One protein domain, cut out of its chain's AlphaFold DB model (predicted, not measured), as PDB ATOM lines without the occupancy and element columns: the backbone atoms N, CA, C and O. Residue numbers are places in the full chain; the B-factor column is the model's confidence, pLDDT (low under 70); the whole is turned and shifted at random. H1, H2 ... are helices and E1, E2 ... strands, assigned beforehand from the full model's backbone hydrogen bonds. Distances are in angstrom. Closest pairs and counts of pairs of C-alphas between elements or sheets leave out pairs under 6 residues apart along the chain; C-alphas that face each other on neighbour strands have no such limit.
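What this domain is: This is residues 15 to 115 of the 590 residues of the protein "5'-3' exoribonuclease 1-like" of Notothenia coriiceps (black rockcod) (UniProt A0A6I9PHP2). With little regular structure, this is a small antiparallel sheet, curled like part of a barrel, with long loops about it and one helix, H1, running on from edge strand E5. The sheet's order is E4 E3 E2 E1 E5; along the chain come E1 E2 E3 E4 E5 H1. Of 101 printed residues, 36 are in named elements, a mixed class; the whole is compact, radius of gyration of the C-alphas 13.4 A, spanning 40 by 32 by 30 A.

How they stand to each other: After residues 15 to 39, with no named element, find E1 at residues 40 to 43, E2 at 55 to 62, E3 at 71 to 76 and E4 at 93 to 96, a meander, each strand the antiparallel neighbour of the one before. Within hydrogen-bond range are N 41 and O 56, 2.9 A, N 57 and O 75, 2.8 A, and N 72 and O 96, 2.9 A. E5, residues 101 to 103, is antiparallel to E1, with N 42 and O 102 at 3.1 A. H1, residues 104 to 114, has every O i to N i+4 pair within range; its closest C-alphas to E1 are Leu 104 and Ile 41, 5.4 A.

Where its parts are: Find C-alpha 40 at (147.526, 146.609, 138.718), where E1 begins. E2 runs 19.1 A, bending by 66 degrees at residue 59; H1 runs 15.7 A to C-alpha 114 at (134.276, 158.906, 130.843).

The domain as a whole: The printed part has no cut; links E1 to E2 and E3 to E4 are long. Look for pLDDT under 70 at residues 22 to 25 and 112 to 115.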
ATOM      1  N   HIS A  15     126.499 150.961 147.487       86.25
ATOM      2  CA  HIS A  15     126.739 149.924 146.469       86.25
ATOM      3  C   HIS A  15     128.061 150.088 145.693       86.25
ATOM      4  O   HIS A  15     128.424 149.198 144.941       86.25
ATOM      5  N   LEU A  16     128.786 151.200 145.873       87.50
ATOM      6  CA  LEU A  16     130.131 151.411 145.314       87.50
ATOM      7  C   LEU A  16     131.242 151.008 146.304       87.50
ATOM      8  O   LEU A  16     132.414 151.308 146.081       87.50
ATOM      9  N   LEU A  17     130.886 150.379 147.431       89.25
ATOM     10  CA  LEU A  17     131.821 149.907 148.447       89.25
ATOM     11  C   LEU A  17     131.807 148.380 148.508       89.25
ATOM     12  O   LEU A  17     130.940 147.787 149.151       89.25
ATOM     13  N   PHE A  18     132.815 147.742 147.913       88.06
ATOM     14  CA  PHE A  18     133.077 146.335 148.198       88.06
ATOM     15  C   PHE A  18     133.539 146.183 149.653       88.06
ATOM     16  O   PHE A  18     134.550 146.763 150.060       88.06
ATOM     17  N   ARG A  19     132.807 145.393 150.446       86.62
ATOM     18  CA  ARG A  19     133.237 144.996 151.787       86.62
ATOM     19  C   ARG A  19     133.844 143.590 151.717       86.62
ATOM     20  O   ARG A  19     133.085 142.649 151.491       86.62
ATOM     21  N   PRO A  20     135.152 143.413 151.974       79.75
ATOM     22  CA  PRO A  20     135.723 142.080 152.103       79.75
ATOM     23  C   PRO A  20     135.059 141.371 153.291       79.75
ATOM     24  O   PRO A  20     135.080 141.867 154.420       79.75
ATOM     25  N   MET A  21     134.395 140.249 153.019       72.94
ATOM     26  CA  MET A  21     133.709 139.432 154.019       72.94
ATOM     27  C   MET A  21     133.895 137.957 153.685       72.94
ATOM     28  O   MET A  21     133.344 137.464 152.705       72.94
ATOM     29  N   GLU A  22     134.617 137.247 154.546       66.12
ATOM     30  CA  GLU A  22     135.000 135.840 154.371       66.12
ATOM     31  C   GLU A  22     133.819 134.884 154.120       66.12
ATOM     32  O   GLU A  22     133.976 133.874 153.443       66.12
ATOM     33  N   GLN A  23     132.618 135.222 154.598       57.03
ATOM     34  CA  GLN A  23     131.391 134.448 154.370       57.03
ATOM     35  C   GLN A  23     130.908 134.446 152.905       57.03
ATOM     36  O   GLN A  23     130.169 133.548 152.518       57.03
ATOM     37  N   HIS A  24     131.325 135.410 152.075       64.06
ATOM     38  CA  HIS A  24     130.887 135.552 150.677       64.06
ATOM     39  C   HIS A  24     131.823 134.803 149.706       64.06
ATOM     40  O   HIS A  24     132.230 135.336 148.673       64.06
ATOM     41  N   GLN A  25     132.221 133.574 150.060       64.94
ATOM     42  CA  GLN A  25     133.237 132.804 149.333       64.94
ATOM     43  C   GLN A  25     132.848 132.578 147.863       64.94
ATOM     44  O   GLN A  25     132.007 131.738 147.564       64.94
ATOM     45  N   GLY A  26     133.501 133.301 146.948       71.38
ATOM     46  CA  GLY A  26     133.281 133.187 145.501       71.38
ATOM     47  C   GLY A  26     132.614 134.398 144.844       71.38
ATOM     48  O   GLY A  26     132.664 134.497 143.623       71.38
ATOM     49  N   VAL A  27     132.060 135.351 145.607       84.25
ATOM     50  CA  VAL A  27     131.527 136.598 145.029       84.25
ATOM     51  C   VAL A  27     132.674 137.406 144.413       84.25
ATOM     52  O   VAL A  27     133.641 137.735 145.100       84.25
ATOM     53  N   VAL A  28     132.569 137.722 143.120       87.62
ATOM     54  CA  VAL A  28     133.536 138.580 142.423       87.62
ATOM     55  C   VAL A  28     133.320 140.037 142.863       87.62
ATOM     56  O   VAL A  28     132.183 140.505 142.799       87.62
ATOM     57  N   PRO A  29     134.361 140.762 143.324       88.75
ATOM     58  CA  PRO A  29     134.210 142.134 143.822       88.75
ATOM     59  C   PRO A  29     133.703 143.151 142.795       88.75
ATOM     60  O   PRO A  29     133.039 144.115 143.169       88.75
ATOM     61  N   ASP A  30     134.040 142.932 141.525       87.88
ATOM     62  CA  ASP A  30     133.648 143.732 140.364       87.88
ATOM     63  C   ASP A  30     133.425 142.762 139.181       87.88
ATOM     64  O   ASP A  30     134.393 142.396 138.509       87.88
ATOM     65  N   PRO A  31     132.199 142.235 138.978       87.12
ATOM     66  CA  PRO A  31     131.916 141.253 137.924       87.12
ATOM     67  C   PRO A  31     132.148 141.784 136.505       87.12
ATOM     68  O   PRO A  31     132.452 141.002 135.613       87.12
ATOM     69  N   ASP A  32     132.064 143.102 136.317       88.44
ATOM     70  CA  ASP A  32     132.280 143.767 135.031       88.44
ATOM     71  C   ASP A  32     133.781 144.049 134.765       88.44
ATOM     72  O   ASP A  32     134.129 144.712 133.784       88.44
ATOM     73  N   SER A  33     134.696 143.582 135.634       91.31
ATOM     74  CA  SER A  33     136.133 143.873 135.521       91.31
ATOM     75  C   SER A  33     136.900 142.955 134.570       91.31
ATOM     76  O   SER A  33     137.207 141.802 134.866       91.31
ATOM     77  N   GLU A  34     137.337 143.517 133.443       91.88
ATOM     78  CA  GLU A  34     138.235 142.825 132.518       91.88
ATOM     79  C   GLU A  34     139.692 142.846 133.023       91.88
ATOM     80  O   GLU A  34     140.278 143.917 133.230       91.88
ATOM     81  N   TYR A  35     140.303 141.666 133.170       93.62
ATOM     82  CA  TYR A  35     141.686 141.478 133.626       93.62
ATOM     83  C   TYR A  35     142.659 141.242 132.466       93.62
ATOM     84  O   TYR A  35     142.558 140.246 131.750       93.62
ATOM     85  N   ARG A  36     143.658 142.120 132.321       94.62
ATOM     86  CA  ARG A  36     144.708 142.032 131.293       94.62
ATOM     87  C   ARG A  36     146.091 141.820 131.913       94.62
ATOM     88  O   ARG A  36     146.318 142.097 133.091       94.62
ATOM     89  N   LEU A  37     147.050 141.355 131.108       96.31
ATOM     90  CA  LEU A  37     148.460 141.340 131.512       96.31
ATOM     91  C   LEU A  37     148.929 142.758 131.864       96.31
ATOM     92  O   LEU A  37     148.517 143.734 131.240       96.31
ATOM     93  N   PHE A  38     149.806 142.851 132.862       95.81
ATOM     94  CA  PHE A  38     150.322 144.091 133.447       95.81
ATOM     95  C   PHE A  38     149.293 144.966 134.186       95.81
ATOM     96  O   PHE A  38     149.659 146.033 134.689       95.81
ATOM     97  N   ASP A  39     148.045 144.512 134.350       96.94
ATOM     98  CA  ASP A  39     147.080 145.215 135.194       96.94
ATOM     99  C   ASP A  39     147.504 145.221 136.664       96.94
ATOM    100  O   ASP A  39     148.030 144.247 137.211       96.94
ATOM    101  N   ARG A  40     147.258 146.362 137.309       96.88
ATOM    102  CA  ARG A  40     147.526 146.609 138.718       96.88
ATOM    103  C   ARG A  40     146.308 146.199 139.518       96.88
ATOM    104  O   ARG A  40     145.231 146.760 139.336       96.88
ATOM    105  N   ILE A  41     146.498 145.260 140.432       96.31
ATOM    106  CA  ILE A  41     145.424 144.709 141.257       96.31
ATOM    107  C   ILE A  41     145.678 144.956 142.743       96.31
ATOM    108  O   ILE A  41     146.780 145.328 143.166       96.31
ATOM    109  N   ILE A  42     144.643 144.724 143.544       95.38
ATOM    110  CA  ILE A  42     144.728 144.602 144.999       95.38
ATOM    111  C   ILE A  42     144.025 143.314 145.447       95.38
ATOM    112  O   ILE A  42     142.950 143.001 144.937       95.38
ATOM    113  N   ASN A  43     144.629 142.570 146.380       94.44
ATOM    114  CA  ASN A  43     143.962 141.443 147.032       94.44
ATOM    115  C   ASN A  43     142.883 141.966 147.988       94.44
ATOM    116  O   ASN A  43     143.181 142.748 148.896       94.44
ATOM    117  N   THR A  44     141.651 141.502 147.819       92.12
ATOM    118  CA  THR A  44     140.501 141.845 148.667       92.12
ATOM    119  C   THR A  44     139.907 140.642 149.392       92.12
ATOM    120  O   THR A  44     138.788 140.736 149.892       92.12
ATOM    121  N   ARG A  45     140.623 139.514 149.474       88.38
ATOM    122  CA  ARG A  45     140.149 138.316 150.174       88.38
ATOM    123  C   ARG A  45     141.165 137.791 151.191       88.38
ATOM    124  O   ARG A  45     142.327 137.543 150.880       88.38
ATOM    125  N   GLU A  46     140.678 137.602 152.412       83.94
ATOM    126  CA  GLU A  46     141.345 136.842 153.472       83.94
ATOM    127  C   GLU A  46     141.136 135.331 153.234       83.94
ATOM    128  O   GLU A  46     140.174 134.928 152.572       83.94
ATOM    129  N   GLY A  47     142.063 134.497 153.718       78.06
ATOM    130  CA  GLY A  47     142.061 133.041 153.497       78.06
ATOM    131  C   GLY A  47     143.043 132.524 152.432       78.06
ATOM    132  O   GLY A  47     143.116 131.319 152.213       78.06
ATOM    133  N   PHE A  48     143.829 133.401 151.800       85.31
ATOM    134  CA  PHE A  48     145.019 133.031 151.016       85.31
ATOM    135  C   PHE A  48     146.302 133.380 151.786       85.31
ATOM    136  O   PHE A  48     146.261 134.148 152.745       85.31
ATOM    137  N   SER A  49     147.461 132.874 151.346       91.00
ATOM    138  CA  SER A  49     148.762 133.275 151.919       91.00
ATOM    139  C   SER A  49     149.091 134.754 151.659       91.00
ATOM    140  O   SER A  49     149.855 135.361 152.403       91.00
ATOM    141  N   VAL A  50     148.504 135.339 150.609       93.50
ATOM    142  CA  VAL A  50     148.588 136.772 150.294       93.50
ATOM    143  C   VAL A  50     147.800 137.575 151.342       93.50
ATOM    144  O   VAL A  50     146.588 137.377 151.449       93.50
ATOM    145  N   PRO A  51     148.416 138.525 152.069       92.12
ATOM    146  CA  PRO A  51     147.692 139.367 153.021       92.12
ATOM    147  C   PRO A  51     146.627 140.258 152.357       92.12
ATOM    148  O   PRO A  51     146.723 140.620 151.178       92.12
ATOM    149  N   LEU A  52     145.604 140.649 153.122       91.94
ATOM    150  CA  LEU A  52     144.563 141.564 152.649       91.94
ATOM    151  C   LEU A  52     145.158 142.940 152.304       91.94
ATOM    152  O   LEU A  52     145.962 143.496 153.051       91.94
ATOM    153  N   GLY A  53     144.744 143.516 151.175       91.62
ATOM    154  CA  GLY A  53     145.176 144.844 150.740       91.62
ATOM    155  C   GLY A  53     146.556 144.895 150.070       91.62
ATOM    156  O   GLY A  53     146.941 145.963 149.583       91.62
ATOM    157  N   CYS A  54     147.281 143.773 149.986       94.31
ATOM    158  CA  CYS A  54     148.508 143.674 149.195       94.31
ATOM    159  C   CYS A  54     148.231 143.980 147.715       94.31
ATOM    160  O   CYS A  54     147.227 143.548 147.146       94.31
ATOM    161  N   ARG A  55     149.134 144.740 147.089       96.06
ATOM    162  CA  ARG A  55     149.027 145.193 145.696       96.06
ATOM    163  C   ARG A  55     150.064 144.512 144.824       96.06
ATOM    164  O   ARG A  55     151.162 144.215 145.288       96.06
ATOM    165  N   GLY A  56     149.717 144.298 143.564       96.19
ATOM    166  CA  GLY A  56     150.588 143.625 142.611       96.19
ATOM    167  C   GLY A  56     150.234 143.920 141.164       96.19
ATOM    168  O   GLY A  56     149.341 144.717 140.869       96.19
ATOM    169  N   THR A  57     150.961 143.261 140.273       97.12
ATOM    170  CA  THR A  57     150.810 143.315 138.819       97.12
ATOM    171  C   THR A  57     150.504 141.911 138.298       97.12
ATOM    172  O   THR A  57     151.182 140.962 138.692       97.12
ATOM    173  N   ILE A  58     149.533 141.761 137.396       96.88
ATOM    174  CA  ILE A  58     149.290 140.484 136.707       96.88
ATOM    175  C   ILE A  58     150.446 140.201 135.736       96.88
ATOM    176  O   ILE A  58     150.715 140.988 134.830       96.88
ATOM    177  N   ILE A  59     151.120 139.065 135.925       96.56
ATOM    178  CA  ILE A  59     152.250 138.581 135.111       96.56
ATOM    179  C   ILE A  59     151.918 137.321 134.296       96.56
ATOM    180  O   ILE A  59     152.756 136.845 133.532       96.56
ATOM    181  N   GLY A  60     150.716 136.769 134.460       95.31
ATOM    182  CA  GLY A  60     150.219 135.616 133.715       95.31
ATOM    183  C   GLY A  60     148.722 135.421 133.938       95.31
ATOM    184  O   GLY A  60     148.199 135.767 134.997       95.31
ATOM    185  N   ILE A  61     148.036 134.869 132.940       95.12
ATOM    186  CA  ILE A  61     146.621 134.495 133.018       95.12
ATOM    187  C   ILE A  61     146.547 133.006 132.691       95.12
ATOM    188  O   ILE A  61     146.832 132.604 131.565       95.12
ATOM    189  N   GLN A  62     146.212 132.183 133.682       93.25
ATOM    190  CA  GLN A  62     145.945 130.765 133.494       93.25
ATOM    191  C   GLN A  62     144.448 130.607 133.209       93.25
ATOM    192  O   GLN A  62     143.628 130.584 134.127       93.25
ATOM    193  N   GLY A  63     144.110 130.551 131.919       88.12
ATOM    194  CA  GLY A  63     142.763 130.218 131.461       88.12
ATOM    195  C   GLY A  63     142.374 128.780 131.818       88.12
ATOM    196  O   GLY A  63     143.237 127.921 132.017       88.12
ATOM    197  N   ALA A  64     141.070 128.538 131.883       87.12
ATOM    198  CA  ALA A  64     140.450 127.249 132.159       87.12
ATOM    199  C   ALA A  64     139.155 127.122 131.336       87.12
ATOM    200  O   ALA A  64     138.676 128.117 130.793       87.12
ATOM    201  N   GLU A  65     138.586 125.918 131.251       85.25
ATOM    202  CA  GLU A  65     137.320 125.673 130.538       85.25
ATOM    203  C   GLU A  65     136.142 126.419 131.187       85.25
ATOM    204  O   GLU A  65     135.234 126.886 130.501       85.25
ATOM    205  N   ARG A  66     136.179 126.581 132.516       83.75
ATOM    206  CA  ARG A  66     135.183 127.339 133.280       83.75
ATOM    207  C   ARG A  66     135.790 128.639 133.794       83.75
ATOM    208  O   ARG A  66     136.837 128.631 134.433       83.75
ATOM    209  N   GLU A  67     135.083 129.751 133.619       78.38
ATOM    210  CA  GLU A  67     135.520 131.076 134.091       78.38
ATOM    211  C   GLU A  67     135.815 131.110 135.606       78.38
ATOM    212  O   GLU A  67     136.778 131.730 136.054       78.38
ATOM    213  N   ALA A  68     135.057 130.344 136.398       76.88
ATOM    214  CA  ALA A  68     135.264 130.185 137.839       76.88
ATOM    215  C   ALA A  68     136.583 129.475 138.235       76.88
ATOM    216  O   ALA A  68     136.950 129.492 139.409       76.88
ATOM    217  N   GLU A  69     137.285 128.849 137.285       86.25
ATOM    218  CA  GLU A  69     138.580 128.177 137.474       86.25
ATOM    219  C   GLU A  69     139.772 129.016 136.981       86.25
ATOM    220  O   GLU A  69     140.921 128.613 137.169       86.25
ATOM    221  N   VAL A  70     139.530 130.183 136.369       91.75
ATOM    222  CA  VAL A  70     140.595 131.069 135.873       91.75
ATOM    223  C   VAL A  70     141.444 131.580 137.039       91.75
ATOM    224  O   VAL A  70     140.930 132.097 138.034       91.75
ATOM    225  N   LEU A  71     142.768 131.466 136.902       94.38
ATOM    226  CA  LEU A  71     143.735 131.912 137.905       94.38
ATOM    227  C   LEU A  71     144.690 132.954 137.326       94.38
ATOM    228  O   LEU A  71     145.358 132.736 136.315       94.38
ATOM    229  N   TYR A  72     144.824 134.078 138.020       95.69
ATOM    230  CA  TYR A  72     145.775 135.128 137.678       95.69
ATOM    231  C   TYR A  72     147.083 134.907 138.429       95.69
ATOM    232  O   TYR A  72     147.103 134.840 139.661       95.69
ATOM    233  N   GLU A  73     148.189 134.815 137.691       96.19
ATOM    234  CA  GLU A  73     149.527 134.845 138.269       96.19
ATOM    235  C   GLU A  73     149.880 136.303 138.572       96.19
ATOM    236  O   GLU A  73     150.091 137.108 137.661       96.19
ATOM    237  N   VAL A  74     149.922 136.657 139.854       96.69
ATOM    238  CA  VAL A  74     150.201 138.019 140.324       96.69
ATOM    239  C   VAL A  74     151.600 138.080 140.918       96.69
ATOM    240  O   VAL A  74     151.962 137.235 141.734       96.69
ATOM    241  N   LEU A  75     152.359 139.114 140.556       96.81
ATOM    242  CA  LEU A  75     153.585 139.521 141.236       96.81
ATOM    243  C   LEU A  75     153.280 140.706 142.161       96.81
ATOM    244  O   LEU A  75     152.926 141.787 141.686       96.81
ATOM    245  N   PHE A  76     153.393 140.506 143.471       96.62
ATOM    246  CA  PHE A  76     153.131 141.528 144.485       96.62
ATOM    247  C   PHE A  76     154.300 142.512 144.654       96.62
ATOM    248  O   PHE A  76     155.454 142.195 144.366       96.62
ATOM    249  N   ASP A  77     153.983 143.726 145.111       95.19
ATOM    250  CA  ASP A  77     154.964 144.799 145.326       95.19
ATOM    251  C   ASP A  77     155.971 144.428 146.428       95.19
ATOM    252  O   ASP A  77     157.174 144.635 146.265       95.19
ATOM    253  N   ASP A  78     155.476 143.844 147.522       93.69
ATOM    254  CA  ASP A  78     156.220 143.459 148.725       93.69
ATOM    255  C   ASP A  78     156.251 141.923 148.897       93.69
ATOM    256  O   ASP A  78     155.412 141.203 148.351       93.69
ATOM    257  N   GLU A  79     157.227 141.412 149.654       93.75
ATOM    258  CA  GLU A  79     157.363 139.980 149.987       93.75
ATOM    259  C   GLU A  79     156.445 139.577 151.149       93.75
ATOM    260  O   GLU A  79     156.208 140.362 152.068       93.75
ATOM    261  N   PHE A  80     155.939 138.340 151.121       93.38
ATOM    262  CA  PHE A  80     155.010 137.815 152.126       93.38
ATOM    263  C   PHE A  80     155.213 136.308 152.365       93.38
ATOM    264  O   PHE A  80     155.749 135.581 151.525       93.38
ATOM    265  N   ALA A  81     154.779 135.826 153.532       91.38
ATOM    266  CA  ALA A  81     154.891 134.417 153.901       91.38
ATOM    267  C   ALA A  81     154.011 133.535 152.993       91.38
ATOM    268  O   ALA A  81     152.820 133.783 152.841       91.38
ATOM    269  N   GLY A  82     154.599 132.499 152.388       90.69
ATOM    270  CA  GLY A  82     153.918 131.663 151.389       90.69
ATOM    271  C   GLY A  82     153.903 132.246 149.967       90.69
ATOM    272  O   GLY A  82     153.210 131.709 149.104       90.69
ATOM    273  N   GLY A  83     154.664 133.314 149.700       92.69
ATOM    274  CA  GLY A  83     154.914 133.795 148.342       92.69
ATOM    275  C   GLY A  83     155.712 132.796 147.496       92.69
ATOM    276  O   GLY A  83     156.620 132.121 147.977       92.69
ATOM    277  N   LEU A  84     155.366 132.708 146.213       92.88
ATOM    278  CA  LEU A  84     155.918 131.772 145.234       92.88
ATOM    279  C   LEU A  84     156.932 132.461 144.308       92.88
ATOM    280  O   LEU A  84     156.752 133.611 143.905       92.88
ATOM    281  N   ASN A  85     157.959 131.732 143.873       92.19
ATOM    282  CA  ASN A  85     158.983 132.228 142.943       92.19
ATOM    283  C   ASN A  85     158.525 132.135 141.467       92.19
ATOM    284  O   ASN A  85     159.148 131.472 140.637       92.19
ATOM    285  N   ILE A  86     157.405 132.783 141.120       88.69
ATOM    286  CA  ILE A  86     156.828 132.744 139.761       88.69
ATOM    287  C   ILE A  86     157.654 133.629 138.813       88.69
ATOM    288  O   ILE A  86     157.478 134.844 138.770       88.69
ATOM    289  N   ARG A  87     158.568 133.013 138.047       85.81
ATOM    290  CA  ARG A  87     159.479 133.681 137.084       85.81
ATOM    291  C   ARG A  87     160.378 134.771 137.706       85.81
ATOM    292  O   ARG A  87     160.953 135.587 136.992       85.81
ATOM    293  N   THR A  88     160.537 134.766 139.029       86.44
ATOM    294  CA  THR A  88     161.367 135.698 139.806       86.44
ATOM    295  C   THR A  88     162.140 134.946 140.893       86.44
ATOM    296  O   THR A  88     161.746 133.856 141.297       86.44
ATOM    297  N   LYS A  89     163.242 135.526 141.384       86.19
ATOM    298  CA  LYS A  89     164.058 134.965 142.481       86.19
ATOM    299  C   LYS A  89     163.511 135.280 143.884       86.19
ATOM    300  O   LYS A  89     164.102 134.847 144.866       86.19
ATOM    301  N   SER A  90     162.445 136.074 143.974       88.62
ATOM    302  CA  SER A  90     161.903 136.636 145.217       88.62
ATOM    303  C   SER A  90     160.465 136.140 145.459       88.62
ATOM    304  O   SER A  90     159.685 136.113 144.501       88.62
ATOM    305  N   PRO A  91     160.084 135.781 146.703       92.00
ATOM    306  CA  PRO A  91     158.780 135.198 147.032       92.00
ATOM    307  C   PRO A  91     157.671 136.263 147.055       92.00
ATOM    308  O   PRO A  91     157.144 136.645 148.100       92.00
ATOM    309  N   ARG A  92     157.323 136.761 145.864       94.81
ATOM    310  CA  ARG A  92     156.255 137.752 145.618       94.81
ATOM    311  C   ARG A  92     155.172 137.248 144.669       94.81
ATOM    312  O   ARG A  92     154.210 137.965 144.425       94.81
ATOM    313  N   GLY A  93     155.323 136.064 144.080       94.75
ATOM    314  CA  GLY A  93     154.321 135.481 143.194       94.75
ATOM    315  C   GLY A  93     153.170 134.834 143.967       94.75
ATOM    316  O   GLY A  93     153.377 134.264 145.035       94.75
ATOM    317  N   TYR A  94     151.962 134.852 143.413       96.25
ATOM    318  CA  TYR A  94     150.875 133.961 143.832       96.25
ATOM    319  C   TYR A  94     149.912 133.692 142.674       96.25
ATOM    320  O   TYR A  94     149.970 134.370 141.646       96.25
ATOM    321  N   ARG A  95     149.006 132.726 142.850       95.38
ATOM    322  CA  ARG A  95     147.880 132.479 141.939       95.38
ATOM    323  C   ARG A  95     146.570 132.776 142.654       95.38
ATOM    324  O   ARG A  95     146.303 132.175 143.689       95.38
ATOM    325  N   LEU A  96     145.781 133.710 142.128       94.06
ATOM    326  CA  LEU A  96     144.512 134.136 142.727       94.06
ATOM    327  C   LEU A  96     143.357 134.052 141.716       94.06
ATOM    328  O   LEU A  96     143.547 134.438 140.562       94.06
ATOM    329  N   PRO A  97     142.161 133.595 142.131       93.38
ATOM    330  CA  PRO A  97     140.956 133.651 141.305       93.38
ATOM    331  C   PRO A  97     140.397 135.086 141.232       93.38
ATOM    332  O   PRO A  97     140.675 135.889 142.130       93.38
ATOM    333  N   PRO A  98     139.537 135.414 140.246       92.06
ATOM    334  CA  PRO A  98     138.911 136.738 140.144       92.06
ATOM    335  C   PRO A  98     138.151 137.160 141.416       92.06
ATOM    336  O   PRO A  98     138.185 138.327 141.793       92.06
ATOM    337  N   CYS A  99     137.562 136.220 142.171       91.31
ATOM    338  CA  CYS A  99     136.892 136.515 143.450       91.31
ATOM    339  C   CYS A  99     137.819 136.925 144.619       91.31
ATOM    340  O   CYS A  99     137.354 137.099 145.747       91.31
ATOM    341  N   ALA A 100     139.124 137.067 144.379       92.69
ATOM    342  CA  ALA A 100     140.090 137.614 145.332       92.69
ATOM    343  C   ALA A 100     140.620 139.005 144.936       92.69
ATOM    344  O   ALA A 100     141.398 139.588 145.689       92.69
ATOM    345  N   LEU A 101     140.248 139.526 143.762       93.50
ATOM    346  CA  LEU A 101     140.904 140.671 143.135       93.50
ATOM    347  C   LEU A 101     139.949 141.851 142.916       93.50
ATOM    348  O   LEU A 101     138.774 141.678 142.609       93.50
ATOM    349  N   ILE A 102     140.502 143.063 143.001       94.81
ATOM    350  CA  ILE A 102     139.955 144.256 142.341       94.81
ATOM    351  C   ILE A 102     141.000 144.787 141.361       94.81
ATOM    352  O   ILE A 102     142.164 144.988 141.730       94.81
ATOM    353  N   ASN A 103     140.580 145.051 140.122       95.38
ATOM    354  CA  ASN A 103     141.432 145.610 139.080       95.38
ATOM    355  C   ASN A 103     141.472 147.148 139.136       95.38
ATOM    356  O   ASN A 103     140.558 147.844 138.693       95.38
ATOM    357  N   LEU A 104     142.577 147.692 139.649       94.25
ATOM    358  CA  LEU A 104     142.796 149.136 139.755       94.25
ATOM    359  C   LEU A 104     143.028 149.777 138.378       94.25
ATOM    360  O   LEU A 104     142.654 150.931 138.175       94.25
ATOM    361  N   THR A 105     143.623 149.050 137.424       94.56
ATOM    362  CA  THR A 105     143.796 149.551 136.051       94.56
ATOM    363  C   THR A 105     142.473 149.554 135.285       94.56
ATOM    364  O   THR A 105     142.250 150.472 134.502       94.56
ATOM    365  N   HIS A 106     141.566 148.598 135.530       91.81
ATOM    366  CA  HIS A 106     140.228 148.600 134.923       91.81
ATOM    367  C   HIS A 106     139.456 149.876 135.276       91.81
ATOM    368  O   HIS A 106     139.052 150.612 134.377       91.81
ATOM    369  N   GLY A 107     139.371 150.214 136.568       86.62
ATOM    370  CA  GLY A 107     138.748 151.465 137.013       86.62
ATOM    371  C   GLY A 107     139.382 152.710 136.377       86.62
ATOM    372  O   GLY A 107     138.667 153.617 135.959       86.62
ATOM    373  N   LEU A 108     140.710 152.730 136.207       86.81
ATOM    374  CA  LEU A 108     141.402 153.815 135.500       86.81
ATOM    375  C   LEU A 108     141.083 153.865 133.997       86.81
ATOM    376  O   LEU A 108     141.051 154.964 133.447       86.81
ATOM    377  N   ARG A 109     140.851 152.730 133.320       88.69
ATOM    378  CA  ARG A 109     140.409 152.694 131.909       88.69
ATOM    379  C   ARG A 109     139.001 153.274 131.754       88.69
ATOM    380  O   ARG A 109     138.783 154.092 130.863       88.69
ATOM    381  N   VAL A 110     138.076 152.866 132.623       83.56
ATOM    382  CA  VAL A 110     136.659 153.274 132.580       83.56
ATOM    383  C   VAL A 110     136.479 154.745 132.977       83.56
ATOM    384  O   VAL A 110     135.703 155.463 132.350       83.56
ATOM    385  N   ASP A 111     137.238 155.242 133.955       77.12
ATOM    386  CA  ASP A 111     137.234 156.669 134.298       77.12
ATOM    387  C   ASP A 111     137.811 157.516 133.143       77.12
ATOM    388  O   ASP A 111     137.213 158.511 132.742       77.12
ATOM    389  N   GLN A 112     138.906 157.082 132.503       68.31
ATOM    390  CA  GLN A 112     139.479 157.785 131.342       68.31
ATOM    391  C   GLN A 112     138.563 157.811 130.107       68.31
ATOM    392  O   GLN A 112     138.591 158.798 129.373       68.31
ATOM    393  N   SER A 113     137.742 156.784 129.864       58.38
ATOM    394  CA  SER A 113     136.757 156.820 128.769       58.38
ATOM    395  C   SER A 113     135.538 157.696 129.090       58.38
ATOM    396  O   SER A 113     134.926 158.242 128.168       58.38
ATOM    397  N   CYS A 114     135.229 157.899 130.376       50.84
ATOM    398  CA  CYS A 114     134.276 158.906 130.843       50.84
ATOM    399  C   CYS A 114     134.825 160.335 130.648       50.84
ATOM    400  O   CYS A 114     134.124 161.205 130.126       50.84
ATOM    401  N   HIS A 115     136.110 160.561 130.959       51.66
ATOM    402  CA  HIS A 115     136.821 161.827 130.719       51.66
ATOM    403  C   HIS A 115     137.202 162.029 129.245       51.66
ATOM    404  O   HIS A 115     138.358 162.298 128.908       51.66
TER     405      HIS A 115